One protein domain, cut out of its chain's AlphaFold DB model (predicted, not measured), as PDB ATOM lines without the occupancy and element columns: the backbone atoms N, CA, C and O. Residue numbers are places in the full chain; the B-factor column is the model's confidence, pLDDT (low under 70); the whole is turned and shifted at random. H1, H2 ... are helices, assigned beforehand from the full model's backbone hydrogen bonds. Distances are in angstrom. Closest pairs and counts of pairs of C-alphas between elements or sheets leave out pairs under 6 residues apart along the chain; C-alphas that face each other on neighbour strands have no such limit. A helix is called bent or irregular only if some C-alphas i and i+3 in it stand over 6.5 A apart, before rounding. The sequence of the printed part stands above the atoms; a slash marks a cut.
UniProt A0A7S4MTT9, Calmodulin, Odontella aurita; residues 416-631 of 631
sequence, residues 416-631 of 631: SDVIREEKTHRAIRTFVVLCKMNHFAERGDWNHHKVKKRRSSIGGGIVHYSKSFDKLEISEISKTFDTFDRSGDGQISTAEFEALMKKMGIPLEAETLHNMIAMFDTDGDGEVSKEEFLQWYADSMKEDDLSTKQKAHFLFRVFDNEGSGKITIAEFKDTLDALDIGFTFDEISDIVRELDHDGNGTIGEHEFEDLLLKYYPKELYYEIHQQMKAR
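AT A GLANCE: This is residues 416 to 631 of the 631 residues of the protein "Calmodulin" of Odontella aurita (UniProt A0A7S4MTT9). One long helix, H1, runs through the middle, and two groups of short crossed helices, H4 to H7 and H8 to H11, pack on it through H4, H6, H8 and H11. H2 packs on H6 and the four-residue H3 on H7, while residues 626 to 631, of which 626 to 630 belong to H12, stick out. The printed part has 216 residues with twelve named helices, H1 to H12 along the chain, and no named strand; the class is all helix. It is compact, with a radius of gyration of the C-alphas of 17.7 A, and spans 56 by 47 by 31 A.

HOW THE PARTS SIT: H1, residues 416 to 442, touches H4, residues 471 to 484, with residues 426 to 430 alone; the closest C-alphas, of Thr 430 and Thr 480, are 5.6 A apart. H1 touches H6, residues 510 to 520, with residues 437 to 441 alone, closest at the C-alphas of Ala 441 and Met 516, 6.3 A. H1 is about perpendicular, at 81 degrees, to H8, residues 548 to 559, and touches it with residues 431 to 435 alone, closest at the C-alphas of Cys 435 and Lys 551, 6.5 A. H1 touches H11, residues 605 to 615, with residues 424 to 428 alone, closest at the C-alphas of His 425 and Tyr 615, 5.9 A. H2, residues 446 to 457, touches H6 with residues 446 to 450 alone, at a shallow tilt of 26 degrees, the same way; the closest C-alphas are those of Trp 446 and Asn 515, 7.5 A. H3, residues 465 to 468, touches H7, residues 530 to 542, closest at the C-alphas of Tyr 465 and Gln 535, 5.2 A. H5, residues 494 to 503, and H9, residues 569 to 578, only just touch, only at their ends, with the C-alphas of Lys 503 and Ala 578 closest at 5.5 A. Residues 491 to 492 pair with residues 528 to 529, antiparallel. H9 touches H10, residues 585 to 595, at a steep tilt of 61 degrees, opposite ways, closest at the C-alphas of Lys 573 and Ile 588, 6.6 A. H12, residues 618 to 630, and H11 meet only through their link. Every O i to N i+4 pair is within hydrogen-bond range in H1, H5, H8, H9, H10 and H11, against 7 of 8 in H2, 8 of 10 in H4, 6 of 7 in H6, and 8 of 9 in both H7 and H12; H3 is too short for such a pair.

IN THESE COORDINATES: H1 begins at C-alpha 416 (489.061, 391.361, 431.797) and is 38.8 A long. H4 is 20.2 A long, H7 19.1 A and H12 19.5 A. H12 ends at C-alpha 630 (476.620, 375.427, 462.840) and is only just irregular, with C-alphas 618 and 621 7.0 A apart.

THE WHOLE: The two C-alphas farthest apart, of Ile 458 and Gly 599, are 56.5 A apart. The printed part has no cut and no long link. Its mean pLDDT is 77.0; residues 444 to 472, 507, 541 to 545 and 617 to 631 are under 70.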
ATOM      1  N   SER A 416     490.087 391.686 432.791       88.94
ATOM      2  CA  SER A 416     489.061 391.361 431.797       88.94
ATOM      3  C   SER A 416     488.393 390.021 432.096       88.94
ATOM      4  O   SER A 416     487.172 389.931 432.024       88.94
ATOM      5  N   ASP A 417     489.171 389.009 432.491       88.94
ATOM      6  CA  ASP A 417     488.648 387.693 432.868       88.94
ATOM      7  C   ASP A 417     487.720 387.783 434.087       88.94
ATOM      8  O   ASP A 417     486.624 387.231 434.054       88.94
ATOM      9  N   VAL A 418     488.099 388.536 435.129       90.12
ATOM     10  CA  VAL A 418     487.259 388.730 436.329       90.12
ATOM     11  C   VAL A 418     485.971 389.485 435.994       90.12
ATOM     12  O   VAL A 418     484.900 389.100 436.455       90.12
ATOM     13  N   ILE A 419     486.041 390.532 435.163       89.12
ATOM     14  CA  ILE A 419     484.845 391.264 434.711       89.12
ATOM     15  C   ILE A 419     483.922 390.336 433.917       89.12
ATOM     16  O   ILE A 419     482.712 390.319 434.152       89.12
ATOM     17  N   ARG A 420     484.481 389.553 432.988       89.69
ATOM     18  CA  ARG A 420     483.731 388.567 432.206       89.69
ATOM     19  C   ARG A 420     483.061 387.551 433.125       89.69
ATOM     20  O   ARG A 420     481.875 387.287 432.967       89.69
ATOM     21  N   GLU A 421     483.785 387.034 434.114       87.06
ATOM     22  CA  GLU A 421     483.269 386.080 435.095       87.06
ATOM     23  C   GLU A 421     482.103 386.663 435.912       87.06
ATOM     24  O   GLU A 421     481.063 386.019 436.055       87.06
ATOM     25  N   GLU A 422     482.216 387.910 436.378       84.81
ATOM     26  CA  GLU A 422     481.137 388.614 437.083       84.81
ATOM     27  C   GLU A 422     479.886 388.796 436.214       84.81
ATOM     28  O   GLU A 422     478.762 388.562 436.679       84.81
ATOM     29  N   LYS A 423     480.063 389.198 434.949       87.75
ATOM     30  CA  LYS A 423     478.961 389.321 433.987       87.75
ATOM     31  C   LYS A 423     478.289 387.967 433.752       87.75
ATOM     32  O   LYS A 423     477.061 387.890 433.788       87.75
ATOM     33  N   THR A 424     479.068 386.896 433.587       89.38
ATOM     34  CA  THR A 424     478.562 385.527 433.392       89.38
ATOM     35  C   THR A 424     477.776 385.039 434.606       89.38
ATOM     36  O   THR A 424     476.656 384.553 434.447       89.38
ATOM     37  N   HIS A 425     478.281 385.258 435.826       85.75
ATOM     38  CA  HIS A 425     477.546 384.971 437.064       85.75
ATOM     39  C   HIS A 425     476.201 385.704 437.114       85.75
ATOM     40  O   HIS A 425     475.179 385.108 437.461       85.75
ATOM     41  N   ARG A 426     476.185 386.998 436.766       86.06
ATOM     42  CA  ARG A 426     474.956 387.803 436.751       86.06
ATOM     43  C   ARG A 426     473.958 387.278 435.718       86.06
ATOM     44  O   ARG A 426     472.783 387.116 436.048       86.06
ATOM     45  N   ALA A 427     474.415 386.980 434.504       88.94
ATOM     46  CA  ALA A 427     473.574 386.445 433.439       88.94
ATOM     47  C   ALA A 427     472.956 385.102 433.846       88.94
ATOM     48  O   ALA A 427     471.737 384.953 433.837       88.94
ATOM     49  N   ILE A 428     473.779 384.159 434.313       88.44
ATOM     50  CA  ILE A 428     473.328 382.829 434.737       88.44
ATOM     51  C   ILE A 428     472.353 382.917 435.908       88.44
ATOM     52  O   ILE A 428     471.319 382.254 435.885       88.44
ATOM     53  N   ARG A 429     472.614 383.769 436.908       86.06
ATOM     54  CA  ARG A 429     471.667 383.983 438.011       86.06
ATOM     55  C   ARG A 429     470.329 384.526 437.507       86.06
ATOM     56  O   ARG A 429     469.289 384.013 437.915       86.06
ATOM     57  N   THR A 430     470.355 385.497 436.594       87.00
ATOM     58  CA  THR A 430     469.148 386.053 435.956       87.00
ATOM     59  C   THR A 430     468.367 384.958 435.230       87.00
ATOM     60  O   THR A 430     467.167 384.802 435.444       87.00
ATOM     61  N   PHE A 431     469.050 384.124 434.449       86.88
ATOM     62  CA  PHE A 431     468.438 382.996 433.751       86.88
ATOM     63  C   PHE A 431     467.851 381.949 434.699       86.88
ATOM     64  O   PHE A 431     466.736 381.479 434.483       86.88
ATOM     65  N   VAL A 432     468.544 381.601 435.783       84.38
ATOM     66  CA  VAL A 432     468.015 380.658 436.777       84.38
ATOM     67  C   VAL A 432     466.772 381.224 437.468       84.38
ATOM     68  O   VAL A 432     465.815 380.479 437.686       84.38
ATOM     69  N   VAL A 433     466.744 382.527 437.767       83.50
ATOM     70  CA  VAL A 433     465.547 383.209 438.282       83.50
ATOM     71  C   VAL A 433     464.395 383.102 437.282       83.50
ATOM     72  O   VAL A 433     463.325 382.626 437.656       83.50
ATOM     73  N   LEU A 434     464.630 383.428 436.008       82.06
ATOM     74  CA  LEU A 434     463.638 383.300 434.934       82.06
ATOM     75  C   LEU A 434     463.109 381.866 434.789       82.06
ATOM     76  O   LEU A 434     461.903 381.652 434.668       82.06
ATOM     77  N   CYS A 435     463.992 380.869 434.853       83.56
ATOM     78  CA  CYS A 435     463.624 379.456 434.798       83.56
ATOM     79  C   CYS A 435     462.711 379.065 435.967       83.56
ATOM     80  O   CYS A 435     461.670 378.438 435.758       83.56
ATOM     81  N   LYS A 436     463.055 379.485 437.194       80.25
ATOM     82  CA  LYS A 436     462.210 379.257 438.372       80.25
ATOM     83  C   LYS A 436     460.843 379.916 438.201       80.25
ATOM     84  O   LYS A 436     459.833 379.259 438.432       80.25
ATOM     85  N   MET A 437     460.803 381.169 437.752       77.31
ATOM     86  CA  MET A 437     459.557 381.905 437.501       77.31
ATOM     87  C   MET A 437     458.661 381.181 436.496       77.31
ATOM     88  O   MET A 437     457.478 380.972 436.767       77.31
ATOM     89  N   ASN A 438     459.228 380.744 435.370       78.56
ATOM     90  CA  ASN A 438     458.482 380.023 434.347       78.56
ATOM     91  C   ASN A 438     457.941 378.681 434.862       78.56
ATOM     92  O   ASN A 438     456.763 378.379 434.686       78.56
ATOM     93  N   HIS A 439     458.769 377.910 435.570       78.25
ATOM     94  CA  HIS A 439     458.355 376.633 436.160       78.25
ATOM     95  C   HIS A 439     457.204 376.788 437.161       78.25
ATOM     96  O   HIS A 439     456.278 375.976 437.184       78.25
ATOM     97  N   PHE A 440     457.223 377.844 437.980       73.69
ATOM     98  CA  PHE A 440     456.114 378.132 438.888       73.69
ATOM     99  C   PHE A 440     454.819 378.456 438.141       73.69
ATOM    100  O   PHE A 440     453.755 377.977 438.541       73.69
ATOM    101  N   ALA A 441     454.906 379.223 437.055       72.06
ATOM    102  CA  ALA A 441     453.740 379.593 436.270       72.06
ATOM    103  C   ALA A 441     453.086 378.393 435.568       72.06
ATOM    104  O   ALA A 441     451.863 378.254 435.604       72.06
ATOM    105  N   GLU A 442     453.888 377.483 435.007       71.75
ATOM    106  CA  GLU A 442     453.402 376.252 434.366       71.75
ATOM    107  C   GLU A 442     452.695 375.306 435.352       71.75
ATOM    108  O   GLU A 442     451.764 374.589 434.981       71.75
ATOM    109  N   ARG A 443     453.093 375.313 436.633       71.88
ATOM    110  CA  ARG A 443     452.514 374.439 437.668       71.88
ATOM    111  C   ARG A 443     451.102 374.853 438.096       71.88
ATOM    112  O   ARG A 443     450.407 374.053 438.720       71.88
ATOM    113  N   GLY A 444     450.684 376.088 437.803       64.31
ATOM    114  CA  GLY A 444     449.351 376.600 438.135       64.31
ATOM    115  C   GLY A 444     449.041 376.686 439.639       64.31
ATOM    116  O   GLY A 444     447.885 376.886 440.018       64.31
ATOM    117  N   ASP A 445     450.043 376.534 440.515       61.97
ATOM    118  CA  ASP A 445     449.876 376.461 441.975       61.97
ATOM    119  C   ASP A 445     449.836 377.850 442.642       61.97
ATOM    120  O   ASP A 445     450.517 378.160 443.623       61.97
ATOM    121  N   TRP A 446     448.998 378.727 442.092       65.06
ATOM    122  CA  TRP A 446     448.857 380.115 442.535       65.06
ATOM    123  C   TRP A 446     448.236 380.230 443.938       65.06
ATOM    124  O   TRP A 446     448.434 381.218 444.650       65.06
ATOM    125  N   ASN A 447     447.471 379.218 444.362       55.56
ATOM    126  CA  ASN A 447     446.725 379.234 445.622       55.56
ATOM    127  C   ASN A 447     447.564 378.791 446.832       55.56
ATOM    128  O   ASN A 447     447.389 379.358 447.913       55.56
ATOM    129  N   HIS A 448     448.488 377.832 446.690       54.38
ATOM    130  CA  HIS A 448     449.331 377.383 447.806       54.38
ATOM    131  C   HIS A 448     450.293 378.486 448.277       54.38
ATOM    132  O   HIS A 448     450.438 378.724 449.482       54.38
ATOM    133  N   HIS A 449     450.869 379.239 447.335       54.97
ATOM    134  CA  HIS A 449     451.730 380.386 447.636       54.97
ATOM    135  C   HIS A 449     450.958 381.555 448.274       54.97
ATOM    136  O   HIS A 449     451.392 382.073 449.305       54.97
ATOM    137  N   LYS A 450     449.754 381.898 447.783       52.91
ATOM    138  CA  LYS A 450     448.879 382.913 448.417       52.91
ATOM    139  C   LYS A 450     448.525 382.578 449.880       52.91
ATOM    140  O   LYS A 450     448.379 383.482 450.705       52.91
ATOM    141  N   VAL A 451     448.407 381.292 450.233       50.44
ATOM    142  CA  VAL A 451     448.098 380.835 451.606       50.44
ATOM    143  C   VAL A 451     449.321 380.878 452.535       50.44
ATOM    144  O   VAL A 451     449.176 381.278 453.692       50.44
ATOM    145  N   LYS A 452     450.527 380.527 452.057       55.38
ATOM    146  CA  LYS A 452     451.786 380.736 452.809       55.38
ATOM    147  C   LYS A 452     452.051 382.231 453.053       55.38
ATOM    148  O   LYS A 452     452.359 382.617 454.178       55.38
ATOM    149  N   LYS A 453     451.809 383.067 452.038       53.97
ATOM    150  CA  LYS A 453     451.943 384.536 452.041       53.97
ATOM    151  C   LYS A 453     451.108 385.227 453.125       53.97
ATOM    152  O   LYS A 453     451.621 386.033 453.893       53.97
ATOM    153  N   ARG A 454     449.839 384.828 453.294       51.12
ATOM    154  CA  ARG A 454     448.975 385.334 454.384       51.12
ATOM    155  C   ARG A 454     449.461 384.966 455.788       51.12
ATOM    156  O   ARG A 454     449.116 385.650 456.742       51.12
ATOM    157  N   ARG A 455     450.223 383.879 455.947       51.03
ATOM    158  CA  ARG A 455     450.773 383.478 457.252       51.03
ATOM    159  C   ARG A 455     452.050 384.235 457.609       51.03
ATOM    160  O   ARG A 455     452.253 384.472 458.795       51.03
ATOM    161  N   SER A 456     452.876 384.623 456.632       50.66
ATOM    162  CA  SER A 456     454.077 385.429 456.895       50.66
ATOM    163  C   SER A 456     453.750 386.910 457.130       50.66
ATOM    164  O   SER A 456     454.403 387.540 457.956       50.66
ATOM    165  N   SER A 457     452.689 387.449 456.511       50.19
ATOM    166  CA  SER A 457     452.302 388.863 456.657       50.19
ATOM    167  C   SER A 457     451.622 389.225 457.991       50.19
ATOM    168  O   SER A 457     451.682 390.374 458.421       50.19
ATOM    169  N   ILE A 458     450.998 388.266 458.689       48.47
ATOM    170  CA  ILE A 458     450.252 388.515 459.943       48.47
ATOM    171  C   ILE A 458     451.186 388.715 461.160       48.47
ATOM    172  O   ILE A 458     450.756 389.192 462.209       48.47
ATOM    173  N   GLY A 459     452.481 388.412 461.027       44.69
ATOM    174  CA  GLY A 459     453.477 388.498 462.098       44.69
ATOM    175  C   GLY A 459     454.600 389.501 461.838       44.69
ATOM    176  O   GLY A 459     455.750 389.097 461.870       44.69
ATOM    177  N   GLY A 460     454.280 390.780 461.612       39.97
ATOM    178  CA  GLY A 460     455.201 391.919 461.761       39.97
ATOM    179  C   GLY A 460     456.414 391.986 460.816       39.97
ATOM    180  O   GLY A 460     457.425 391.342 461.062       39.97
ATOM    181  N   GLY A 461     456.351 392.896 459.836       44.38
ATOM    182  CA  GLY A 461     457.505 393.466 459.125       44.38
ATOM    183  C   GLY A 461     458.225 392.519 458.162       44.38
ATOM    184  O   GLY A 461     458.995 391.653 458.572       44.38
ATOM    185  N   ILE A 462     458.026 392.740 456.862       53.16
ATOM    186  CA  ILE A 462     458.821 392.154 455.776       53.16
ATOM    187  C   ILE A 462     460.286 392.552 455.991       53.16
ATOM    188  O   ILE A 462     460.622 393.677 455.675       53.16
ATOM    189  N   VAL A 463     461.119 391.671 456.561       55.81
ATOM    190  CA  VAL A 463     462.532 391.450 456.176       55.81
ATOM    191  C   VAL A 463     462.989 390.085 456.747       55.81
ATOM    192  O   VAL A 463     463.682 390.018 457.765       55.81
ATOM    193  N   HIS A 464     462.591 388.956 456.141       62.12
ATOM    194  CA  HIS A 464     463.143 387.632 456.506       62.12
ATOM    195  C   HIS A 464     464.393 387.290 455.672       62.12
ATOM    196  O   HIS A 464     465.271 386.550 456.133       62.12
ATOM    197  N   TYR A 465     464.518 387.848 454.466       68.12
ATOM    198  CA  TYR A 465     465.661 387.601 453.583       68.12
ATOM    199  C   TYR A 465     467.000 388.065 454.181       68.12
ATOM    200  O   TYR A 465     467.985 387.353 454.039       68.12
ATOM    201  N   SER A 466     467.038 389.157 454.959       61.25
ATOM    202  CA  SER A 466     468.266 389.645 455.629       61.25
ATOM    203  C   SER A 466     468.820 388.711 456.712       61.25
ATOM    204  O   SER A 466     469.966 388.853 457.127       61.25
ATOM    205  N   LYS A 467     468.008 387.759 457.192       66.06
ATOM    206  CA  LYS A 467     468.447 386.664 458.075       66.06
ATOM    207  C   LYS A 467     468.853 385.410 457.301       66.06
ATOM    208  O   LYS A 467     469.425 384.499 457.890       66.06
ATOM    209  N   SER A 468     468.460 385.330 456.033       62.38
ATOM    210  CA  SER A 468     468.658 384.161 455.171       62.38
ATOM    211  C   SER A 468     469.898 384.317 454.291       62.38
ATOM    212  O   SER A 468     470.542 383.317 454.008       62.38
ATOM    213  N   PHE A 469     470.247 385.552 453.928       66.75
ATOM    214  CA  PHE A 469     471.391 385.892 453.090       66.75
ATOM    215  C   PHE A 469     472.306 386.903 453.770       66.75
ATOM    216  O   PHE A 469     471.848 387.738 454.558       66.75
ATOM    217  N   ASP A 470     473.593 386.851 453.438       64.44
ATOM    218  CA  ASP A 470     474.522 387.907 453.823       64.44
ATOM    219  C   ASP A 470     474.333 389.177 452.958       64.44
ATOM    220  O   ASP A 470     473.611 389.191 451.958       64.44
ATOM    221  N   LYS A 471     474.957 390.297 453.348       67.19
ATOM    222  CA  LYS A 471     474.812 391.580 452.627       67.19
ATOM    223  C   LYS A 471     475.293 391.520 451.168       67.19
ATOM    224  O   LYS A 471     474.850 392.332 450.358       67.19
ATOM    225  N   LEU A 472     476.207 390.615 450.836       64.38
ATOM    226  CA  LEU A 472     476.852 390.541 449.525       64.38
ATOM    227  C   LEU A 472     476.067 389.655 448.583       64.38
ATOM    228  O   LEU A 472     475.849 390.049 447.447       64.38
ATOM    229  N   GLU A 473     475.548 388.539 449.078       70.69
ATOM    230  CA  GLU A 473     474.516 387.762 448.407       70.69
ATOM    231  C   GLU A 473     473.320 388.662 448.083       70.69
ATOM    232  O   GLU A 473     472.856 388.689 446.947       70.69
ATOM    233  N   ILE A 474     472.882 389.501 449.031       76.88
ATOM    234  CA  ILE A 474     471.831 390.495 448.775       76.88
ATOM    235  C   ILE A 474     472.250 391.483 447.680       76.88
ATOM    236  O   ILE A 474     471.432 391.787 446.817       76.88
ATOM    237  N   SER A 475     473.493 391.975 447.672       76.25
ATOM    238  CA  SER A 475     474.007 392.858 446.609       76.25
ATOM    239  C   SER A 475     474.050 392.159 445.242       76.25
ATOM    240  O   SER A 475     473.668 392.732 444.225       76.25
ATOM    241  N   GLU A 476     474.452 390.895 445.203       76.81
ATOM    242  CA  GLU A 476     474.533 390.082 443.994       76.81
ATOM    243  C   GLU A 476     473.155 389.727 443.416       76.81
ATOM    244  O   GLU A 476     472.967 389.736 442.195       76.81
ATOM    245  N   ILE A 477     472.179 389.443 444.280       81.31
ATOM    246  CA  ILE A 477     470.780 389.237 443.889       81.31
ATOM    247  C   ILE A 477     470.148 390.578 443.502       81.31
ATOM    248  O   ILE A 477     469.416 390.651 442.521       81.31
ATOM    249  N   SER A 478     470.498 391.666 444.190       85.06
ATOM    250  CA  SER A 478     470.077 393.024 443.826       85.06
ATOM    251  C   SER A 478     470.524 393.395 442.415       85.06
ATOM    252  O   SER A 478     469.728 393.893 441.642       85.06
ATOM    253  N   LYS A 479     471.752 393.051 442.025       83.62
ATOM    254  CA  LYS A 479     472.232 393.235 440.645       83.62
ATOM    255  C   LYS A 479     471.447 392.438 439.607       83.62
ATOM    256  O   LYS A 479     471.520 392.752 438.425       83.62
ATOM    257  N   THR A 480     470.779 391.368 440.036       85.56
ATOM    258  CA  THR A 480     469.854 390.602 439.193       85.56
ATOM    259  C   THR A 480     468.505 391.301 439.119       85.56
ATOM    260  O   THR A 480     467.923 391.335 438.055       85.56
ATOM    261  N   PHE A 481     468.023 391.918 440.200       87.56
ATOM    262  CA  PHE A 481     466.852 392.800 440.141       87.56
ATOM    263  C   PHE A 481     467.073 393.962 439.161       87.56
ATOM    264  O   PHE A 481     466.222 394.223 438.319       87.56
ATOM    265  N   ASP A 482     468.256 394.577 439.198       87.44
ATOM    266  CA  ASP A 482     468.608 395.701 438.326       87.44
ATOM    267  C   ASP A 482     468.643 395.318 436.819       87.44
ATOM    268  O   ASP A 482     468.654 396.202 435.970       87.44
ATOM    269  N   THR A 483     468.669 394.024 436.443       85.75
ATOM    270  CA  THR A 483     468.507 393.611 435.026       85.75
ATOM    271  C   THR A 483     467.038 393.548 434.591       85.75
ATOM    272  O   THR A 483     466.752 393.614 433.392       85.75
ATOM    273  N   PHE A 484     466.106 393.441 435.544       85.62
ATOM    274  CA  PHE A 484     464.665 393.536 435.310       85.62
ATOM    275  C   PHE A 484     464.171 394.991 435.361       85.62
ATOM    276  O   PHE A 484     463.409 395.387 434.479       85.62
ATOM    277  N   ASP A 485     464.622 395.778 436.345       89.19
ATOM    278  CA  ASP A 485     464.304 397.206 436.508       89.19
ATOM    279  C   ASP A 485     465.133 398.060 435.533       89.19
ATOM    280  O   ASP A 485     466.257 398.479 435.815       89.19
ATOM    281  N   ARG A 486     464.585 398.296 434.337       83.75
ATOM    282  CA  ARG A 486     465.263 399.075 433.290       83.75
ATOM    283  C   ARG A 486     465.102 400.575 433.471       83.75
ATOM    284  O   ARG A 486     465.929 401.333 432.961       83.75
ATOM    285  N   SER A 487     464.016 401.008 434.099       86.44
ATOM    286  CA  SER A 487     463.763 402.420 434.371       86.44
ATOM    287  C   SER A 487     464.638 402.952 435.511       86.44
ATOM    288  O   SER A 487     464.934 404.151 435.538       86.44
ATOM    289  N   GLY A 488     465.115 402.064 436.389       85.88
ATOM    290  CA  GLY A 488     465.916 402.387 437.563       85.88
ATOM    291  C   GLY A 488     465.105 403.098 438.644       85.88
ATOM    292  O   GLY A 488     465.684 403.846 439.439       85.88
ATOM    293  N   ASP A 489     463.781 402.937 438.641       88.31
ATOM    294  CA  ASP A 489     462.885 403.556 439.618       88.31
ATOM    295  C   ASP A 489     462.781 402.755 440.929       88.31
ATOM    296  O   ASP A 489     462.213 403.243 441.911       88.31
ATOM    297  N   GLY A 490     463.431 401.585 440.986       86.25
ATOM    298  CA  GLY A 490     463.490 400.710 442.149       86.25
ATOM    299  C   GLY A 490     462.353 399.693 442.212       86.25
ATOM    300  O   GLY A 490     462.241 398.994 443.225       86.25
ATOM    301  N   GLN A 491     461.534 399.599 441.163       88.75
ATOM    302  CA  GLN A 491     460.408 398.682 441.048       88.75
ATOM    303  C   GLN A 491     460.428 397.993 439.676       88.75
ATOM    304  O   GLN A 491     460.961 398.512 438.705       88.75
ATOM    305  N   ILE A 492     459.875 396.783 439.585       89.06
ATOM    306  CA  ILE A 492     459.693 396.100 438.299       89.06
ATOM    307  C   ILE A 492     458.222 396.196 437.924       89.06
ATOM    308  O   ILE A 492     457.367 395.532 438.517       89.06
ATOM    309  N   SER A 493     457.935 396.997 436.906       88.31
ATOM    310  CA  SER A 493     456.593 397.121 436.349       88.31
ATOM    311  C   SER A 493     456.225 395.927 435.457       88.31
ATOM    312  O   SER A 493     457.069 395.228 434.884       88.31
ATOM    313  N   THR A 494     454.919 395.727 435.257       86.31
ATOM    314  CA  THR A 494     454.387 394.718 434.320       86.31
ATOM    315  C   THR A 494     454.957 394.848 432.908       86.31
ATOM    316  O   THR A 494     455.290 393.843 432.276       86.31
ATOM    317  N   ALA A 495     455.123 396.084 432.437       86.62
ATOM    318  CA  ALA A 495     455.645 396.388 431.114       86.62
ATOM    319  C   ALA A 495     457.143 396.071 430.982       86.62
ATOM    320  O   ALA A 495     457.571 395.575 429.940       86.62
ATOM    321  N   GLU A 496     457.946 396.328 432.018       88.25
ATOM    322  CA  GLU A 496     459.377 396.002 432.010       88.25
ATOM    323  C   GLU A 496     459.608 394.496 431.982       88.25
ATOM    324  O   GLU A 496     460.407 394.005 431.174       88.25
ATOM    325  N   PHE A 497     458.848 393.759 432.793       85.31
ATOM    326  CA  PHE A 497     458.921 392.308 432.824       85.31
ATOM    327  C   PHE A 497     458.459 391.684 431.493       85.31
ATOM    328  O   PHE A 497     459.162 390.839 430.931       85.31
ATOM    329  N   GLU A 498     457.348 392.155 430.910       86.00
ATOM    330  CA  GLU A 498     456.895 391.726 429.576       86.00
ATOM    331  C   GLU A 498     457.947 392.019 428.494       86.00
ATOM    332  O   GLU A 498     458.256 391.164 427.658       86.00
ATOM    333  N   ALA A 499     458.539 393.216 428.518       86.19
ATOM    334  CA  ALA A 499     459.549 393.622 427.550       86.19
ATOM    335  C   ALA A 499     460.823 392.772 427.638       86.19
ATOM    336  O   ALA A 499     461.464 392.527 426.611       86.19
ATOM    337  N   LEU A 500     461.224 392.337 428.836       84.75
ATOM    338  CA  LEU A 500     462.341 391.411 429.007       84.75
ATOM    339  C   LEU A 500     461.995 390.021 428.462       84.75
ATOM    340  O   LEU A 500     462.737 389.509 427.628       84.75
ATOM    341  N   MET A 501     460.852 389.448 428.849       83.31
ATOM    342  CA  MET A 501     460.428 388.112 428.405       83.31
ATOM    343  C   MET A 501     460.279 388.028 426.882       83.31
ATOM    344  O   MET A 501     460.743 387.075 426.255       83.31
ATOM    345  N   LYS A 502     459.736 389.081 426.264       83.62
ATOM    346  CA  LYS A 502     459.634 389.192 424.807       83.62
ATOM    347  C   LYS A 502     460.998 389.281 424.122       83.62
ATOM    348  O   LYS A 502     461.182 388.661 423.078       83.62
ATOM    349  N   LYS A 503     461.949 390.040 424.684       82.38
ATOM    350  CA  LYS A 503     463.328 390.109 424.165       82.38
ATOM    351  C   LYS A 503     464.065 388.775 424.298       82.38
ATOM    352  O   LYS A 503     464.879 388.462 423.444       82.38
ATOM    353  N   MET A 504     463.738 388.002 425.327       79.38
ATOM    354  CA  MET A 504     464.254 386.656 425.580       79.38
ATOM    355  C   MET A 504     463.594 385.565 424.719       79.38
ATOM    356  O   MET A 504     463.897 384.393 424.904       79.38
ATOM    357  N   GLY A 505     462.660 385.912 423.826       76.38
ATOM    358  CA  GLY A 505     461.981 384.934 422.971       76.38
ATOM    359  C   GLY A 505     460.948 384.061 423.694       76.38
ATOM    360  O   GLY A 505     460.488 383.075 423.126       76.38
ATOM    361  N   ILE A 506     460.544 384.418 424.921       75.00
ATOM    362  CA  ILE A 506     459.563 383.666 425.716       75.00
ATOM    363  C   ILE A 506     458.200 384.373 425.626       75.00
ATOM    364  O   ILE A 506     457.968 385.354 426.341       75.00
ATOM    365  N   PRO A 507     457.272 383.923 424.758       68.75
ATOM    366  CA  PRO A 507     455.941 384.507 424.688       68.75
ATOM    367  C   PRO A 507     455.139 384.131 425.940       68.75
ATOM    368  O   PRO A 507     454.871 382.957 426.187       68.75
ATOM    369  N   LEU A 508     454.730 385.132 426.719       74.44
ATOM    370  CA  LEU A 508     453.816 384.954 427.846       74.44
ATOM    371  C   LEU A 508     452.423 385.468 427.485       74.44
ATOM    372  O   LEU A 508     452.272 386.560 426.938       74.44
ATOM    373  N   GLU A 509     451.394 384.696 427.828       81.19
ATOM    374  CA  GLU A 509     450.016 385.186 427.809       81.19
ATOM    375  C   GLU A 509     449.806 386.211 428.932       81.19
ATOM    376  O   GLU A 509     450.382 386.086 430.015       81.19
ATOM    377  N   ALA A 510     448.945 387.207 428.702       78.94
ATOM    378  CA  ALA A 510     448.694 388.287 429.661       78.94
ATOM    379  C   ALA A 510     448.224 387.776 431.039       78.94
ATOM    380  O   ALA A 510     448.568 388.355 432.068       78.94
ATOM    381  N   GLU A 511     447.471 386.672 431.074       78.75
ATOM    382  CA  GLU A 511     447.037 386.035 432.322       78.75
ATOM    383  C   GLU A 511     448.219 385.429 433.091       78.75
ATOM    384  O   GLU A 511     448.362 385.652 434.294       78.75
ATOM    385  N   THR A 512     449.112 384.722 432.397       78.69
ATOM    386  CA  THR A 512     450.333 384.150 432.980       78.69
ATOM    387  C   THR A 512     451.266 385.239 433.497       78.69
ATOM    388  O   THR A 512     451.780 385.121 434.606       78.69
ATOM    389  N   LEU A 513     451.428 386.323 432.735       80.88
ATOM    390  CA  LEU A 513     452.222 387.494 433.108       80.88
ATOM    391  C   LEU A 513     451.716 388.138 434.409       80.88
ATOM    392  O   LEU A 513     452.481 388.323 435.356       80.88
ATOM    393  N   HIS A 514     450.416 388.431 434.477       78.88
ATOM    394  CA  HIS A 514     449.793 389.011 435.667       78.88
ATOM    395  C   HIS A 514     449.925 388.081 436.879       78.88
ATOM    396  O   HIS A 514     450.203 388.521 437.994       78.88
ATOM    397  N   ASN A 515     449.747 386.776 436.670       78.00
ATOM    398  CA  ASN A 515     449.887 385.798 437.738       78.00
ATOM    399  C   ASN A 515     451.336 385.701 438.243       78.00
ATOM    400  O   ASN A 515     451.528 385.649 439.457       78.00
ATOM    401  N   MET A 516     452.336 385.730 437.350       78.50
ATOM    402  CA  MET A 516     453.756 385.760 437.716       78.50
ATOM    403  C   MET A 516     454.075 386.972 438.591       78.50
ATOM    404  O   MET A 516     454.669 386.800 439.646       78.50
ATOM    405  N   ILE A 517     453.632 388.171 438.208       81.00
ATOM    406  CA  ILE A 517     453.884 389.405 438.974       81.00
ATOM    407  C   ILE A 517     453.210 389.350 440.343       81.00
ATOM    408  O   ILE A 517     453.863 389.572 441.360       81.00
ATOM    409  N   ALA A 518     451.957 388.892 440.395       77.44
ATOM    410  CA  ALA A 518     451.225 388.692 441.645       77.44
ATOM    411  C   ALA A 518     451.879 387.667 442.604       77.44
ATOM    412  O   ALA A 518     451.491 387.576 443.780       77.44
ATOM    413  N   MET A 519     452.844 386.857 442.137       72.75
ATOM    414  CA  MET A 519     453.651 386.014 443.027       72.75
ATOM    415  C   MET A 519     454.595 386.842 443.893       72.75
ATOM    416  O   MET A 519     454.714 386.543 445.083       72.75
ATOM    417  N   PHE A 520     455.236 387.850 443.309       75.12
ATOM    418  CA  PHE A 520     456.207 388.714 443.974       75.12
ATOM    419  C   PHE A 520     455.505 389.809 444.773       75.12
ATOM    420  O   PHE A 520     455.735 389.924 445.977       75.12
ATOM    421  N   ASP A 521     454.585 390.507 444.103       79.81
ATOM    422  CA  ASP A 521     453.822 391.657 444.592       79.81
ATOM    423  C   ASP A 521     453.005 391.274 445.832       79.81
ATOM    424  O   ASP A 521     451.983 390.577 445.763       79.81
ATOM    425  N   THR A 522     453.524 391.620 447.005       71.88
ATOM    426  CA  THR A 522     453.022 391.229 448.320       71.88
ATOM    427  C   THR A 522     452.084 392.248 448.924       71.88
ATOM    428  O   THR A 522     451.156 391.836 449.636       71.88
ATOM    429  N   ASP A 523     452.288 393.524 448.638       77.19
ATOM    430  CA  ASP A 523     451.409 394.598 449.081       77.19
ATOM    431  C   ASP A 523     450.229 394.871 448.125       77.19
ATOM    432  O   ASP A 523     449.221 395.438 448.558       77.19
ATOM    433  N   GLY A 524     450.264 394.314 446.914       77.88
ATOM    434  CA  GLY A 524     449.191 394.344 445.927       77.88
ATOM    435  C   GLY A 524     449.147 395.639 445.121       77.88
ATOM    436  O   GLY A 524     448.051 396.018 444.686       77.88
ATOM    437  N   ASP A 525     450.271 396.341 444.986       81.25
ATOM    438  CA  ASP A 525     450.362 397.598 444.247       81.25
ATOM    439  C   ASP A 525     450.494 397.411 442.720       81.25
ATOM    440  O   ASP A 525     450.270 398.359 441.960       81.25
ATOM    441  N   GLY A 526     450.703 396.172 442.264       79.94
ATOM    442  CA  GLY A 526     450.824 395.802 440.856       79.94
ATOM    443  C   GLY A 526     452.237 395.948 440.284       79.94
ATOM    444  O   GLY A 526     452.427 395.692 439.089       79.94
ATOM    445  N   GLU A 527     453.208 396.328 441.109       84.94
ATOM    446  CA  GLU A 527     454.630 396.405 440.797       84.94
ATOM    447  C   GLU A 527     455.402 395.439 441.713       84.94
ATOM    448  O   GLU A 527     454.838 394.775 442.581       84.94
ATOM    449  N   VAL A 528     456.692 395.232 441.448       87.38
ATOM    450  CA  VAL A 528     457.534 394.389 442.309       87.38
ATOM    451  C   VAL A 528     458.664 395.222 442.865       87.38
ATOM    452  O   VAL A 528     459.600 395.570 442.145       87.38
ATOM    453  N   SER A 529     458.607 395.492 444.163       88.31
ATOM    454  CA  SER A 529     459.697 396.162 444.866       88.31
ATOM    455  C   SER A 529     460.921 395.251 445.020       88.31
ATOM    456  O   SER A 529     460.856 394.013 444.987       88.31
ATOM    457  N   LYS A 530     462.083 395.867 445.243       86.50
ATOM    458  CA  LYS A 530     463.346 395.153 445.472       86.50
ATOM    459  C   LYS A 530     463.279 394.207 446.672       86.50
ATOM    460  O   LYS A 530     463.805 393.093 446.622       86.50
ATOM    461  N   GLU A 531     462.625 394.625 447.751       84.88
ATOM    462  CA  GLU A 531     462.432 393.833 448.966       84.88
ATOM    463  C   GLU A 531     461.590 392.578 448.703       84.88
ATOM    464  O   GLU A 531     461.910 391.499 449.212       84.88
ATOM    465  N   GLU A 532     460.542 392.697 447.888       85.38
ATOM    466  CA  GLU A 532     459.669 391.584 447.510       85.38
ATOM    467  C   GLU A 532     460.380 390.581 446.614       85.38
ATOM    468  O   GLU A 532     460.297 389.373 446.853       85.38
ATOM    469  N   PHE A 533     461.156 391.068 445.644       85.88
ATOM    470  CA  PHE A 533     461.998 390.217 444.813       85.88
ATOM    471  C   PHE A 533     463.012 389.425 445.648       85.88
ATOM    472  O   PHE A 533     463.128 388.205 445.501       85.88
ATOM    473  N   LEU A 534     463.714 390.086 446.577       83.44
ATOM    474  CA  LEU A 534     464.682 389.440 447.472       83.44
ATOM    475  C   LEU A 534     464.022 388.412 448.399       83.44
ATOM    476  O   LEU A 534     464.580 387.337 448.637       83.44
ATOM    477  N   GLN A 535     462.832 388.723 448.917       81.38
ATOM    478  CA  GLN A 535     462.071 387.805 449.758       81.38
ATOM    479  C   GLN A 535     461.606 386.574 448.973       81.38
ATOM    480  O   GLN A 535     461.799 385.450 449.442       81.38
ATOM    481  N   TRP A 536     461.071 386.764 447.765       81.56
ATOM    482  CA  TRP A 536     460.707 385.661 446.880       81.56
ATOM    483  C   TRP A 536     461.922 384.800 446.538       81.56
ATOM    484  O   TRP A 536     461.859 383.574 446.644       81.56
ATOM    485  N   TYR A 537     463.058 385.423 446.208       80.25
ATOM    486  CA  TYR A 537     464.288 384.703 445.899       80.25
ATOM    487  C   TYR A 537     464.709 383.825 447.086       80.25
ATOM    488  O   TYR A 537     464.977 382.636 446.899       80.25
ATOM    489  N   ALA A 538     464.671 384.360 448.314       75.81
ATOM    490  CA  ALA A 538     464.988 383.628 449.545       75.81
ATOM    491  C   ALA A 538     464.114 382.389 449.763       75.81
ATOM    492  O   ALA A 538     464.600 381.352 450.223       75.81
ATOM    493  N   ASP A 539     462.829 382.491 449.446       73.00
ATOM    494  CA  ASP A 539     461.888 381.391 449.623       73.00
ATOM    495  C   ASP A 539     461.995 380.371 448.476       73.00
ATOM    496  O   ASP A 539     462.012 379.166 448.734       73.00
ATOM    497  N   SER A 540     462.240 380.829 447.243       71.69
ATOM    498  CA  SER A 540     462.471 379.977 446.064       71.69
ATOM    499  C   SER A 540     463.737 379.111 446.157       71.69
ATOM    500  O   SER A 540     463.869 378.110 445.448       71.69
ATOM    501  N   MET A 541     464.702 379.495 447.002       67.56
ATOM    502  CA  MET A 541     465.918 378.710 447.245       67.56
ATOM    503  C   MET A 541     465.703 377.568 448.236       67.56
ATOM    504  O   MET A 541     466.391 376.555 448.152       67.56
ATOM    505  N   LYS A 542     464.737 377.687 449.155       63.94
ATOM    506  CA  LYS A 542     464.417 376.620 450.120       63.94
ATOM    507  C   LYS A 542     463.616 375.479 449.487       63.94
ATOM    508  O   LYS A 542     463.638 374.369 450.006       63.94
ATOM    509  N   GLU A 543     462.913 375.769 448.395       61.50
ATOM    510  CA  GLU A 543     461.981 374.870 447.701       61.50
ATOM    511  C   GLU A 543     462.474 374.538 446.279       61.50
ATOM    512  O   GLU A 543     461.675 374.392 445.359       61.50
ATOM    513  N   ASP A 544     463.797 374.484 446.065       66.06
ATOM    514  CA  ASP A 544     464.377 374.257 444.735       66.06
ATOM    515  C   ASP A 544     464.158 372.811 444.251       66.06
ATOM    516  O   ASP A 544     465.024 371.945 444.361       66.06
ATOM    517  N   ASP A 545     462.967 372.562 443.709       67.75
ATOM    518  CA  ASP A 545     462.525 371.275 443.163       67.75
ATOM    519  C   ASP A 545     463.184 370.927 441.813       67.75
ATOM    520  O   ASP A 545     463.037 369.807 441.319       67.75
ATOM    521  N   LEU A 546     463.864 371.886 441.171       73.00
ATOM    522  CA  LEU A 546     464.411 371.730 439.825       73.00
ATOM    523  C   LEU A 546     465.848 371.207 439.855       73.00
ATOM    524  O   LEU A 546     466.774 371.843 440.367       73.00
ATOM    525  N   SER A 547     466.068 370.070 439.195       79.94
ATOM    526  CA  SER A 547     467.416 369.581 438.921       79.94
ATOM    527  C   SER A 547     468.184 370.543 437.999       79.94
ATOM    528  O   SER A 547     467.592 371.153 437.113       79.94
ATOM    529  N   THR A 548     469.516 370.628 438.141       80.00
ATOM    530  CA  THR A 548     470.411 371.371 437.236       80.00
ATOM    531  C   THR A 548     470.152 370.983 435.793       80.00
ATOM    532  O   THR A 548     469.978 371.865 434.972       80.00
ATOM    533  N   LYS A 549     469.976 369.688 435.517       82.75
ATOM    534  CA  LYS A 549     469.626 369.194 434.187       82.75
ATOM    535  C   LYS A 549     468.312 369.761 433.643       82.75
ATOM    536  O   LYS A 549     468.211 370.063 432.464       82.75
ATOM    537  N   GLN A 550     467.295 369.933 434.492       84.06
ATOM    538  CA  GLN A 550     466.017 370.525 434.072       84.06
ATOM    539  C   GLN A 550     466.163 372.026 433.799       84.06
ATOM    540  O   GLN A 550     465.578 372.530 432.843       84.06
ATOM    541  N   LYS A 551     466.973 372.725 434.605       86.12
ATOM    542  CA  LYS A 551     467.318 374.136 434.379       86.12
ATOM    543  C   LYS A 551     468.124 374.301 433.091       86.12
ATOM    544  O   LYS A 551     467.791 375.165 432.292       86.12
ATOM    545  N   ALA A 552     469.123 373.444 432.878       86.25
ATOM    546  CA  ALA A 552     469.943 373.390 431.673       86.25
ATOM    547  C   ALA A 552     469.070 373.186 430.441       86.25
ATOM    548  O   ALA A 552     469.111 374.015 429.549       86.25
ATOM    549  N   HIS A 553     468.199 372.176 430.446       87.88
ATOM    550  CA  HIS A 553     467.292 371.897 429.335       87.88
ATOM    551  C   HIS A 553     466.380 373.086 428.996       87.88
ATOM    552  O   HIS A 553     466.230 373.462 427.833       87.88
ATOM    553  N   PHE A 554     465.771 373.702 430.015       85.62
ATOM    554  CA  PHE A 554     464.908 374.865 429.814       85.62
ATOM    555  C   PHE A 554     465.685 376.052 429.238       85.62
ATOM    556  O   PHE A 554     465.244 376.650 428.261       85.62
ATOM    557  N   LEU A 555     466.828 376.386 429.838       87.12
ATOM    558  CA  LEU A 555     467.645 377.514 429.407       87.12
ATOM    559  C   LEU A 555     468.251 377.275 428.030       87.12
ATOM    560  O   LEU A 555     468.199 378.170 427.201       87.12
ATOM    561  N   PHE A 556     468.710 376.062 427.742       88.94
ATOM    562  CA  PHE A 556     469.203 375.678 426.427       88.94
ATOM    563  C   PHE A 556     468.172 375.983 425.336       88.94
ATOM    564  O   PHE A 556     468.509 376.596 424.334       88.94
ATOM    565  N   ARG A 557     466.893 375.665 425.574       86.81
ATOM    566  CA  ARG A 557     465.794 375.994 424.651       86.81
ATOM    567  C   ARG A 557     465.543 377.500 424.502       86.81
ATOM    568  O   ARG A 557     465.057 377.922 423.465       86.81
ATOM    569  N   VAL A 558     465.815 378.296 425.537       84.19
ATOM    570  CA  VAL A 558     465.715 379.766 425.466       84.19
ATOM    571  C   VAL A 558     466.840 380.351 424.606       84.19
ATOM    572  O   VAL A 558     466.633 381.352 423.934       84.19
ATOM    573  N   PHE A 559     468.015 379.723 424.614       86.81
ATOM    574  CA  PHE A 559     469.142 380.124 423.776       86.81
ATOM    575  C   PHE A 559     469.024 379.604 422.329       86.81
ATOM    576  O   PHE A 559     469.338 380.338 421.399       86.81
ATOM    577  N   ASP A 560     468.551 378.371 422.125       88.00
ATOM    578  CA  ASP A 560     468.367 377.722 420.813       88.00
ATOM    579  C   ASP A 560     467.055 378.167 420.138       88.00
ATOM    580  O   ASP A 560     466.097 377.401 419.997       88.00
ATOM    581  N   ASN A 561     466.999 379.440 419.740       75.56
ATOM    582  CA  ASN A 561     465.823 380.036 419.098       75.56
ATOM    583  C   ASN A 561     465.473 379.371 417.756       75.56
ATOM    584  O   ASN A 561     464.302 379.353 417.365       75.56
ATOM    585  N   GLU A 562     466.465 378.826 417.046       80.88
ATOM    586  CA  GLU A 562     466.258 378.136 415.770       80.88
ATOM    587  C   GLU A 562     465.855 376.658 415.939       80.88
ATOM    588  O   GLU A 562     465.444 376.016 414.966       80.88
ATOM    589  N   GLY A 563     465.911 376.117 417.162       82.81
ATOM    590  CA  GLY A 563     465.586 374.720 417.457       82.81
ATOM    591  C   GLY A 563     466.541 373.734 416.781       82.81
ATOM    592  O   GLY A 563     466.138 372.632 416.393       82.81
ATOM    593  N   SER A 564     467.789 374.153 416.581       85.19
ATOM    594  CA  SER A 564     468.820 373.399 415.874       85.19
ATOM    595  C   SER A 564     469.426 372.277 416.731       85.19
ATOM    596  O   SER A 564     470.071 371.367 416.200       85.19
ATOM    597  N   GLY A 565     469.201 372.311 418.050       86.31
ATOM    598  CA  GLY A 565     469.802 371.409 419.029       86.31
ATOM    599  C   GLY A 565     471.242 371.776 419.396       86.31
ATOM    600  O   GLY A 565     471.927 370.972 420.034       86.31
ATOM    601  N   LYS A 566     471.714 372.957 418.980       90.12
ATOM    602  CA  LYS A 566     473.043 373.519 419.247       90.12
ATOM    603  C   LYS A 566     472.917 375.032 419.397       90.12
ATOM    604  O   LYS A 566     472.162 375.645 418.663       90.12
ATOM    605  N   ILE A 567     473.680 375.642 420.297       90.06
ATOM    606  CA  ILE A 567     473.682 377.100 420.455       90.06
ATOM    607  C   ILE A 567     474.896 377.670 419.726       90.06
ATOM    608  O   ILE A 567     476.046 377.381 420.067       90.06
ATOM    609  N   THR A 568     474.650 378.493 418.714       89.62
ATOM    610  CA  THR A 568     475.699 379.231 418.005       89.62
ATOM    611  C   THR A 568     476.168 380.454 418.801       89.62
ATOM    612  O   THR A 568     475.462 380.972 419.665       89.62
ATOM    613  N   ILE A 569     477.357 380.987 418.482       88.69
ATOM    614  CA  ILE A 569     477.873 382.228 419.102       88.69
ATOM    615  C   ILE A 569     476.888 383.397 418.913       88.69
ATOM    616  O   ILE A 569     476.746 384.231 419.804       88.69
ATOM    617  N   ALA A 570     476.209 383.457 417.761       88.62
ATOM    618  CA  ALA A 570     475.231 384.498 417.458       88.62
ATOM    619  C   ALA A 570     473.997 384.395 418.366       88.62
ATOM    620  O   ALA A 570     473.644 385.372 419.015       88.62
ATOM    621  N   GLU A 571     473.410 383.204 418.498       88.50
ATOM    622  CA  GLU A 571     472.263 382.962 419.387       88.50
ATOM    623  C   GLU A 571     472.608 383.194 420.862       88.50
ATOM    624  O   GLU A 571     471.826 383.789 421.613       88.50
ATOM    625  N   PHE A 572     473.813 382.779 421.271       88.69
ATOM    626  CA  PHE A 572     474.318 383.023 422.618       88.69
ATOM    627  C   PHE A 572     474.449 384.523 422.892       88.69
ATOM    628  O   PHE A 572     474.008 385.014 423.933       88.69
ATOM    629  N   LYS A 573     474.990 385.271 421.925       89.50
ATOM    630  CA  LYS A 573     475.122 386.724 422.003       89.50
ATOM    631  C   LYS A 573     473.776 387.431 422.056       89.50
ATOM    632  O   LYS A 573     473.585 388.264 422.934       89.50
ATOM    633  N   ASP A 574     472.856 387.110 421.154       88.00
ATOM    634  CA  ASP A 574     471.563 387.793 421.063       88.00
ATOM    635  C   ASP A 574     470.763 387.642 422.366       88.00
ATOM    636  O   ASP A 574     470.172 388.600 422.869       88.00
ATOM    637  N   THR A 575     470.830 386.455 422.970       87.12
ATOM    638  CA  THR A 575     470.197 386.163 424.261       87.12
ATOM    639  C   THR A 575     470.863 386.910 425.426       87.12
ATOM    640  O   THR A 575     470.178 387.393 426.326       87.12
ATOM    641  N   LEU A 576     472.193 387.059 425.429       89.12
ATOM    642  CA  LEU A 576     472.899 387.844 426.454       89.12
ATOM    643  C   LEU A 576     472.684 389.357 426.294       89.12
ATOM    644  O   LEU A 576     472.535 390.062 427.295       89.12
ATOM    645  N   ASP A 577     472.610 389.853 425.059       88.75
ATOM    646  CA  ASP A 577     472.305 391.254 424.749       88.75
ATOM    647  C   ASP A 577     470.880 391.630 425.189       88.75
ATOM    648  O   ASP A 577     470.626 392.768 425.589       88.75
ATOM    649  N   ALA A 578     469.944 390.673 425.197       86.00
ATOM    650  CA  ALA A 578     468.595 390.886 425.719       86.00
ATOM    651  C   ALA A 578     468.573 391.263 427.216       86.00
ATOM    652  O   ALA A 578     467.671 392.003 427.636       86.00
ATOM    653  N   LEU A 579     469.563 390.809 427.998       85.19
ATOM    654  CA  LEU A 579     469.730 391.154 429.416       85.19
ATOM    655  C   LEU A 579     470.431 392.503 429.651       85.19
ATOM    656  O   LEU A 579     470.452 392.967 430.787       85.19
ATOM    657  N   ASP A 580     471.007 393.118 428.613       84.94
ATOM    658  CA  ASP A 580     471.732 394.399 428.687       84.94
ATOM    659  C   ASP A 580     472.885 394.418 429.721       84.94
ATOM    660  O   ASP A 580     473.164 395.412 430.383       84.94
ATOM    661  N   ILE A 581     473.584 393.285 429.876       83.19
ATOM    662  CA  ILE A 581     474.707 393.130 430.830       83.19
ATOM    663  C   ILE A 581     476.033 393.685 430.257       83.19
ATOM    664  O   ILE A 581     477.031 393.818 430.971       83.19
ATOM    665  N   GLY A 582     476.051 394.059 428.973       85.81
ATOM    666  CA  GLY A 582     477.189 394.717 428.328       85.81
ATOM    667  C   GLY A 582     478.351 393.778 428.004       85.81
ATOM    668  O   GLY A 582     479.513 394.144 428.207       85.81
ATOM    669  N   PHE A 583     478.056 392.562 427.536       89.31
ATOM    670  CA  PHE A 583     479.076 391.648 427.025       89.31
ATOM    671  C   PHE A 583     479.675 392.155 425.710       89.31
ATOM    672  O   PHE A 583     478.964 392.643 424.830       89.31
ATOM    673  N   THR A 584     480.989 392.020 425.547       89.94
ATOM    674  CA  THR A 584     481.639 392.232 424.247       89.94
ATOM    675  C   THR A 584     481.616 390.948 423.419       89.94
ATOM    676  O   THR A 584     481.474 389.846 423.945       89.94
ATOM    677  N   PHE A 585     481.782 391.072 422.099       88.75
ATOM    678  CA  PHE A 585     481.872 389.898 421.225       88.75
ATOM    679  C   PHE A 585     483.040 388.974 421.610       88.75
ATOM    680  O   PHE A 585     482.880 387.755 421.613       88.75
ATOM    681  N   ASP A 586     484.183 389.553 421.988       88.88
ATOM    682  CA  ASP A 586     485.366 388.795 422.404       88.88
ATOM    683  C   ASP A 586     485.102 388.029 423.711       88.88
ATOM    684  O   ASP A 586     485.407 386.842 423.797       88.88
ATOM    685  N   GLU A 587     484.444 388.664 424.692       90.25
ATOM    686  CA  GLU A 587     484.041 388.011 425.945       90.25
ATOM    687  C   GLU A 587     483.138 386.792 425.683       90.25
ATOM    688  O   GLU A 587     483.343 385.730 426.264       90.25
ATOM    689  N   ILE A 588     482.162 386.921 424.779       90.00
ATOM    690  CA  ILE A 588     481.237 385.839 424.403       90.00
ATOM    691  C   ILE A 588     481.983 384.721 423.673       90.00
ATOM    692  O   ILE A 588     481.795 383.546 423.990       90.00
ATOM    693  N   SER A 589     482.849 385.070 422.719       88.75
ATOM    694  CA  SER A 589     483.646 384.084 421.988       88.75
ATOM    695  C   SER A 589     484.562 383.291 422.915       88.75
ATOM    696  O   SER A 589     484.770 382.102 422.669       88.75
ATOM    697  N   ASP A 590     485.121 383.924 423.944       88.44
ATOM    698  CA  ASP A 590     485.963 383.240 424.917       88.44
ATOM    699  C   ASP A 590     485.154 382.297 425.815       88.44
ATOM    700  O   ASP A 590     485.613 381.186 426.067       88.44
ATOM    701  N   ILE A 591     483.944 382.690 426.242       88.06
ATOM    702  CA  ILE A 591     483.040 381.807 427.003       88.06
ATOM    703  C   ILE A 591     482.682 380.573 426.173       88.06
ATOM    704  O   ILE A 591     482.778 379.456 426.668       88.06
ATOM    705  N   VAL A 592     482.311 380.761 424.904       88.62
ATOM    706  CA  VAL A 592     481.971 379.646 424.008       88.62
ATOM    707  C   VAL A 592     483.171 378.718 423.831       88.62
ATOM    708  O   VAL A 592     483.025 377.509 423.961       88.62
ATOM    709  N   ARG A 593     484.372 379.267 423.611       88.31
ATOM    710  CA  ARG A 593     485.601 378.472 423.460       88.31
ATOM    711  C   ARG A 593     485.969 377.693 424.725       88.31
ATOM    712  O   ARG A 593     486.552 376.623 424.620       88.31
ATOM    713  N   GLU A 594     485.687 378.240 425.905       85.56
ATOM    714  CA  GLU A 594     485.956 377.563 427.180       85.56
ATOM    715  C   GLU A 594     485.034 376.351 427.406       85.56
ATOM    716  O   GLU A 594     485.431 375.406 428.084       85.56
ATOM    717  N   LEU A 595     483.828 376.374 426.832       85.94
ATOM    718  CA  LEU A 595     482.799 375.341 427.006       85.94
ATOM    719  C   LEU A 595     482.770 374.303 425.883       85.94
ATOM    720  O   LEU A 595     482.347 373.179 426.124       85.94
ATOM    721  N   ASP A 596     483.188 374.693 424.677       89.56
ATOM    722  CA  ASP A 596     483.245 373.851 423.479       89.56
ATOM    723  C   ASP A 596     484.353 372.793 423.619       89.56
ATOM    724  O   ASP A 596     485.497 372.967 423.183       89.56
ATOM    725  N   HIS A 597     484.027 371.695 424.300       85.44
ATOM    726  CA  HIS A 597     484.958 370.612 424.597       85.44
ATOM    727  C   HIS A 597     485.178 369.699 423.389       85.44
ATOM    728  O   HIS A 597     486.237 369.073 423.279       85.44
ATOM    729  N   ASP A 598     484.191 369.605 422.494       86.75
ATOM    730  CA  ASP A 598     484.282 368.798 421.278       86.75
ATOM    731  C   ASP A 598     484.879 369.564 420.074       86.75
ATOM    732  O   ASP A 598     485.237 368.944 419.067       86.75
ATOM    733  N   GLY A 599     485.075 370.882 420.208       87.12
ATOM    734  CA  GLY A 599     485.726 371.757 419.235       87.12
ATOM    735  C   GLY A 599     484.875 372.024 417.993       87.12
ATOM    736  O   GLY A 599     485.425 372.288 416.917       87.12
ATOM    737  N   ASN A 600     483.552 371.886 418.099       88.06
ATOM    738  CA  ASN A 600     482.632 372.015 416.974       88.06
ATOM    739  C   ASN A 600     482.191 373.473 416.706       88.06
ATOM    740  O   ASN A 600     481.526 373.728 415.695       88.06
ATOM    741  N   GLY A 601     482.573 374.423 417.568       84.94
ATOM    742  CA  GLY A 601     482.267 375.851 417.468       84.94
ATOM    743  C   GLY A 601     480.862 376.255 417.934       84.94
ATOM    744  O   GLY A 601     480.446 377.389 417.684       84.94
ATOM    745  N   THR A 602     480.117 375.351 418.572       88.94
ATOM    746  CA  THR A 602     478.751 375.543 419.090       88.94
ATOM    747  C   THR A 602     478.613 374.900 420.468       88.94
ATOM    748  O   THR A 602     479.311 373.944 420.761       88.94
ATOM    749  N   ILE A 603     477.694 375.389 421.301       90.56
ATOM    750  CA  ILE A 603     477.469 374.830 422.642       90.56
ATOM    751  C   ILE A 603     476.340 373.795 422.575       90.56
ATOM    752  O   ILE A 603     475.215 374.115 422.180       90.56
ATOM    753  N   GLY A 604     476.624 372.556 422.971       90.44
ATOM    754  CA  GLY A 604     475.634 371.496 423.169       90.44
ATOM    755  C   GLY A 604     474.963 371.538 424.550       90.44
ATOM    756  O   GLY A 604     475.419 372.204 425.474       90.44
ATOM    757  N   GLU A 605     473.874 370.783 424.727       88.50
ATOM    758  CA  GLU A 605     473.104 370.781 425.987       88.50
ATOM    759  C   GLU A 605     473.936 370.328 427.203       88.50
ATOM    760  O   GLU A 605     473.795 370.888 428.288       88.50
ATOM    761  N   HIS A 606     474.835 369.355 427.020       88.12
ATOM    762  CA  HIS A 606     475.749 368.899 428.077       88.12
ATOM    763  C   HIS A 606     476.760 369.985 428.469       88.12
ATOM    764  O   HIS A 606     476.967 370.232 429.650       88.12
ATOM    765  N   GLU A 607     477.356 370.666 427.490       89.31
ATOM    766  CA  GLU A 607     478.319 371.753 427.726       89.31
ATOM    767  C   GLU A 607     477.640 372.949 428.414       89.31
ATOM    768  O   GLU A 607     478.218 373.613 429.276       89.31
ATOM    769  N   PHE A 608     476.362 373.185 428.104       87.19
ATOM    770  CA  PHE A 608     475.546 374.164 428.814       87.19
ATOM    771  C   PHE A 608     475.205 373.722 430.253       87.19
ATOM    772  O   PHE A 608     475.146 374.554 431.162       87.19
ATOM    773  N   GLU A 609     474.988 372.426 430.500       87.81
ATOM    774  CA  GLU A 609     474.842 371.894 431.863       87.81
ATOM    775  C   GLU A 609     476.124 372.115 432.682       87.81
ATOM    776  O   GLU A 609     476.039 372.574 433.826       87.81
ATOM    777  N   ASP A 610     477.296 371.899 432.081       85.06
ATOM    778  CA  ASP A 610     478.599 372.156 432.705       85.06
ATOM    779  C   ASP A 610     478.798 373.647 433.034       85.06
ATOM    780  O   ASP A 610     479.236 373.983 434.141       85.06
ATOM    781  N   LEU A 611     478.384 374.561 432.141       86.56
ATOM    782  CA  LEU A 611     478.336 376.005 432.415       86.56
ATOM    783  C   LEU A 611     477.500 376.300 433.675       86.56
ATOM    784  O   LEU A 611     477.945 377.033 434.565       86.56
ATOM    785  N   LEU A 612     476.289 375.739 433.772       84.25
ATOM    786  CA  LEU A 612     475.430 375.954 434.938       84.25
ATOM    787  C   LEU A 612     476.028 375.359 436.215       84.25
ATOM    788  O   LEU A 612     475.911 375.980 437.268       84.25
ATOM    789  N   LEU A 613     476.679 374.196 436.153       82.56
ATOM    790  CA  LEU A 613     477.345 373.597 437.313       82.56
ATOM    791  C   LEU A 613     478.521 374.445 437.803       82.56
ATOM    792  O   LEU A 613     478.697 374.597 439.012       82.56
ATOM    793  N   LYS A 614     479.288 375.031 436.880       82.25
ATOM    794  CA  LYS A 614     480.431 375.894 437.198       82.25
ATOM    795  C   LYS A 614     480.006 377.181 437.907       82.25
ATOM    796  O   LYS A 614     480.599 377.551 438.918       82.25
ATOM    797  N   TYR A 615     478.981 377.855 437.390       78.88
ATOM    798  CA  TYR A 615     478.595 379.200 437.837       78.88
ATOM    799  C   TYR A 615     477.398 379.233 438.797       78.88
ATOM    800  O   TYR A 615     477.153 380.240 439.465       78.88
ATOM    801  N   TYR A 616     476.654 378.132 438.889       73.75
ATOM    802  CA  TYR A 616     475.524 377.946 439.795       73.75
ATOM    803  C   TYR A 616     475.560 376.542 440.447       73.75
ATOM    804  O   TYR A 616     474.633 375.741 440.278       73.75
ATOM    805  N   PRO A 617     476.624 376.195 441.202       60.19
ATOM    806  CA  PRO A 617     476.717 374.895 441.858       60.19
ATOM    807  C   PRO A 617     475.602 374.735 442.903       60.19
ATOM    808  O   PRO A 617     475.466 375.547 443.823       60.19
ATOM    809  N   LYS A 618     474.812 373.658 442.774       52.12
ATOM    810  CA  LYS A 618     473.710 373.297 443.689       52.12
ATOM    811  C   LYS A 618     474.135 373.253 445.163       52.12
ATOM    812  O   LYS A 618     473.315 373.543 446.031       52.12
ATOM    813  N   GLU A 619     475.383 372.874 445.451       45.34
ATOM    814  CA  GLU A 619     475.847 372.606 446.817       45.34
ATOM    815  C   GLU A 619     476.388 373.832 447.570       45.34
ATOM    816  O   GLU A 619     476.327 373.855 448.800       45.34
ATOM    817  N   LEU A 620     476.859 374.879 446.881       43.06
ATOM    818  CA  LEU A 620     477.606 375.949 447.555       43.06
ATOM    819  C   LEU A 620     476.709 376.790 448.477       43.06
ATOM    820  O   LEU A 620     477.084 377.076 449.610       43.06
ATOM    821  N   TYR A 621     475.485 377.109 448.051       47.31
ATOM    822  CA  TYR A 621     474.544 377.865 448.886       47.31
ATOM    823  C   TYR A 621     474.008 377.042 450.068       47.31
ATOM    824  O   TYR A 621     473.827 377.578 451.157       47.31
ATOM    825  N   TYR A 622     473.776 375.736 449.898       41.91
ATOM    826  CA  TYR A 622     473.218 374.898 450.964       41.91
ATOM    827  C   TYR A 622     474.266 374.528 452.026       41.91
ATOM    828  O   TYR A 622     473.972 374.594 453.223       41.91
ATOM    829  N   GLU A 623     475.499 374.196 451.628       38.31
ATOM    830  CA  GLU A 623     476.577 373.859 452.563       38.31
ATOM    831  C   GLU A 623     477.133 375.080 453.295       38.31
ATOM    832  O   GLU A 623     477.334 375.003 454.509       38.31
ATOM    833  N   ILE A 624     477.311 376.221 452.616       42.25
ATOM    834  CA  ILE A 624     477.694 377.476 453.279       42.25
ATOM    835  C   ILE A 624     476.631 377.852 454.317       42.25
ATOM    836  O   ILE A 624     476.966 378.174 455.457       42.25
ATOM    837  N   HIS A 625     475.346 377.730 453.980       42.44
ATOM    838  CA  HIS A 625     474.264 378.080 454.897       42.44
ATOM    839  C   HIS A 625     474.123 377.093 456.074       42.44
ATOM    840  O   HIS A 625     473.818 377.506 457.196       42.44
ATOM    841  N   GLN A 626     474.411 375.802 455.871       39.53
ATOM    842  CA  GLN A 626     474.509 374.802 456.946       39.53
ATOM    843  C   GLN A 626     475.724 375.047 457.857       39.53
ATOM    844  O   GLN A 626     475.591 375.003 459.080       39.53
ATOM    845  N   GLN A 627     476.893 375.360 457.290       35.50
ATOM    846  CA  GLN A 627     478.114 375.638 458.053       35.50
ATOM    847  C   GLN A 627     478.041 376.965 458.823       35.50
ATOM    848  O   GLN A 627     478.529 377.031 459.951       35.50
ATOM    849  N   MET A 628     477.391 377.996 458.269       37.31
ATOM    850  CA  MET A 628     477.141 379.264 458.968       37.31
ATOM    851  C   MET A 628     476.104 379.136 460.091       37.31
ATOM    852  O   MET A 628     476.184 379.876 461.062       37.31
ATOM    853  N   LYS A 629     475.149 378.200 460.001       37.16
ATOM    854  CA  LYS A 629     474.222 377.884 461.107       37.16
ATOM    855  C   LYS A 629     474.854 377.043 462.219       37.16
ATOM    856  O   LYS A 629     474.310 377.002 463.321       37.16
ATOM    857  N   ALA A 630     475.930 376.320 461.912       36.38
ATOM    858  CA  ALA A 630     476.620 375.427 462.840       36.38
ATOM    859  C   ALA A 630     477.780 376.099 463.604       36.38
ATOM    860  O   ALA A 630     478.264 375.528 464.584       36.38
ATOM    861  N   ARG A 631     478.227 377.283 463.166       32.06
ATOM    862  CA  ARG A 631     479.167 378.167 463.874       32.06
ATOM    863  C   ARG A 631     478.414 379.257 464.623       32.06
ATOM    864  O   ARG A 631     478.919 379.651 465.700       32.06
TER     865      ARG A 631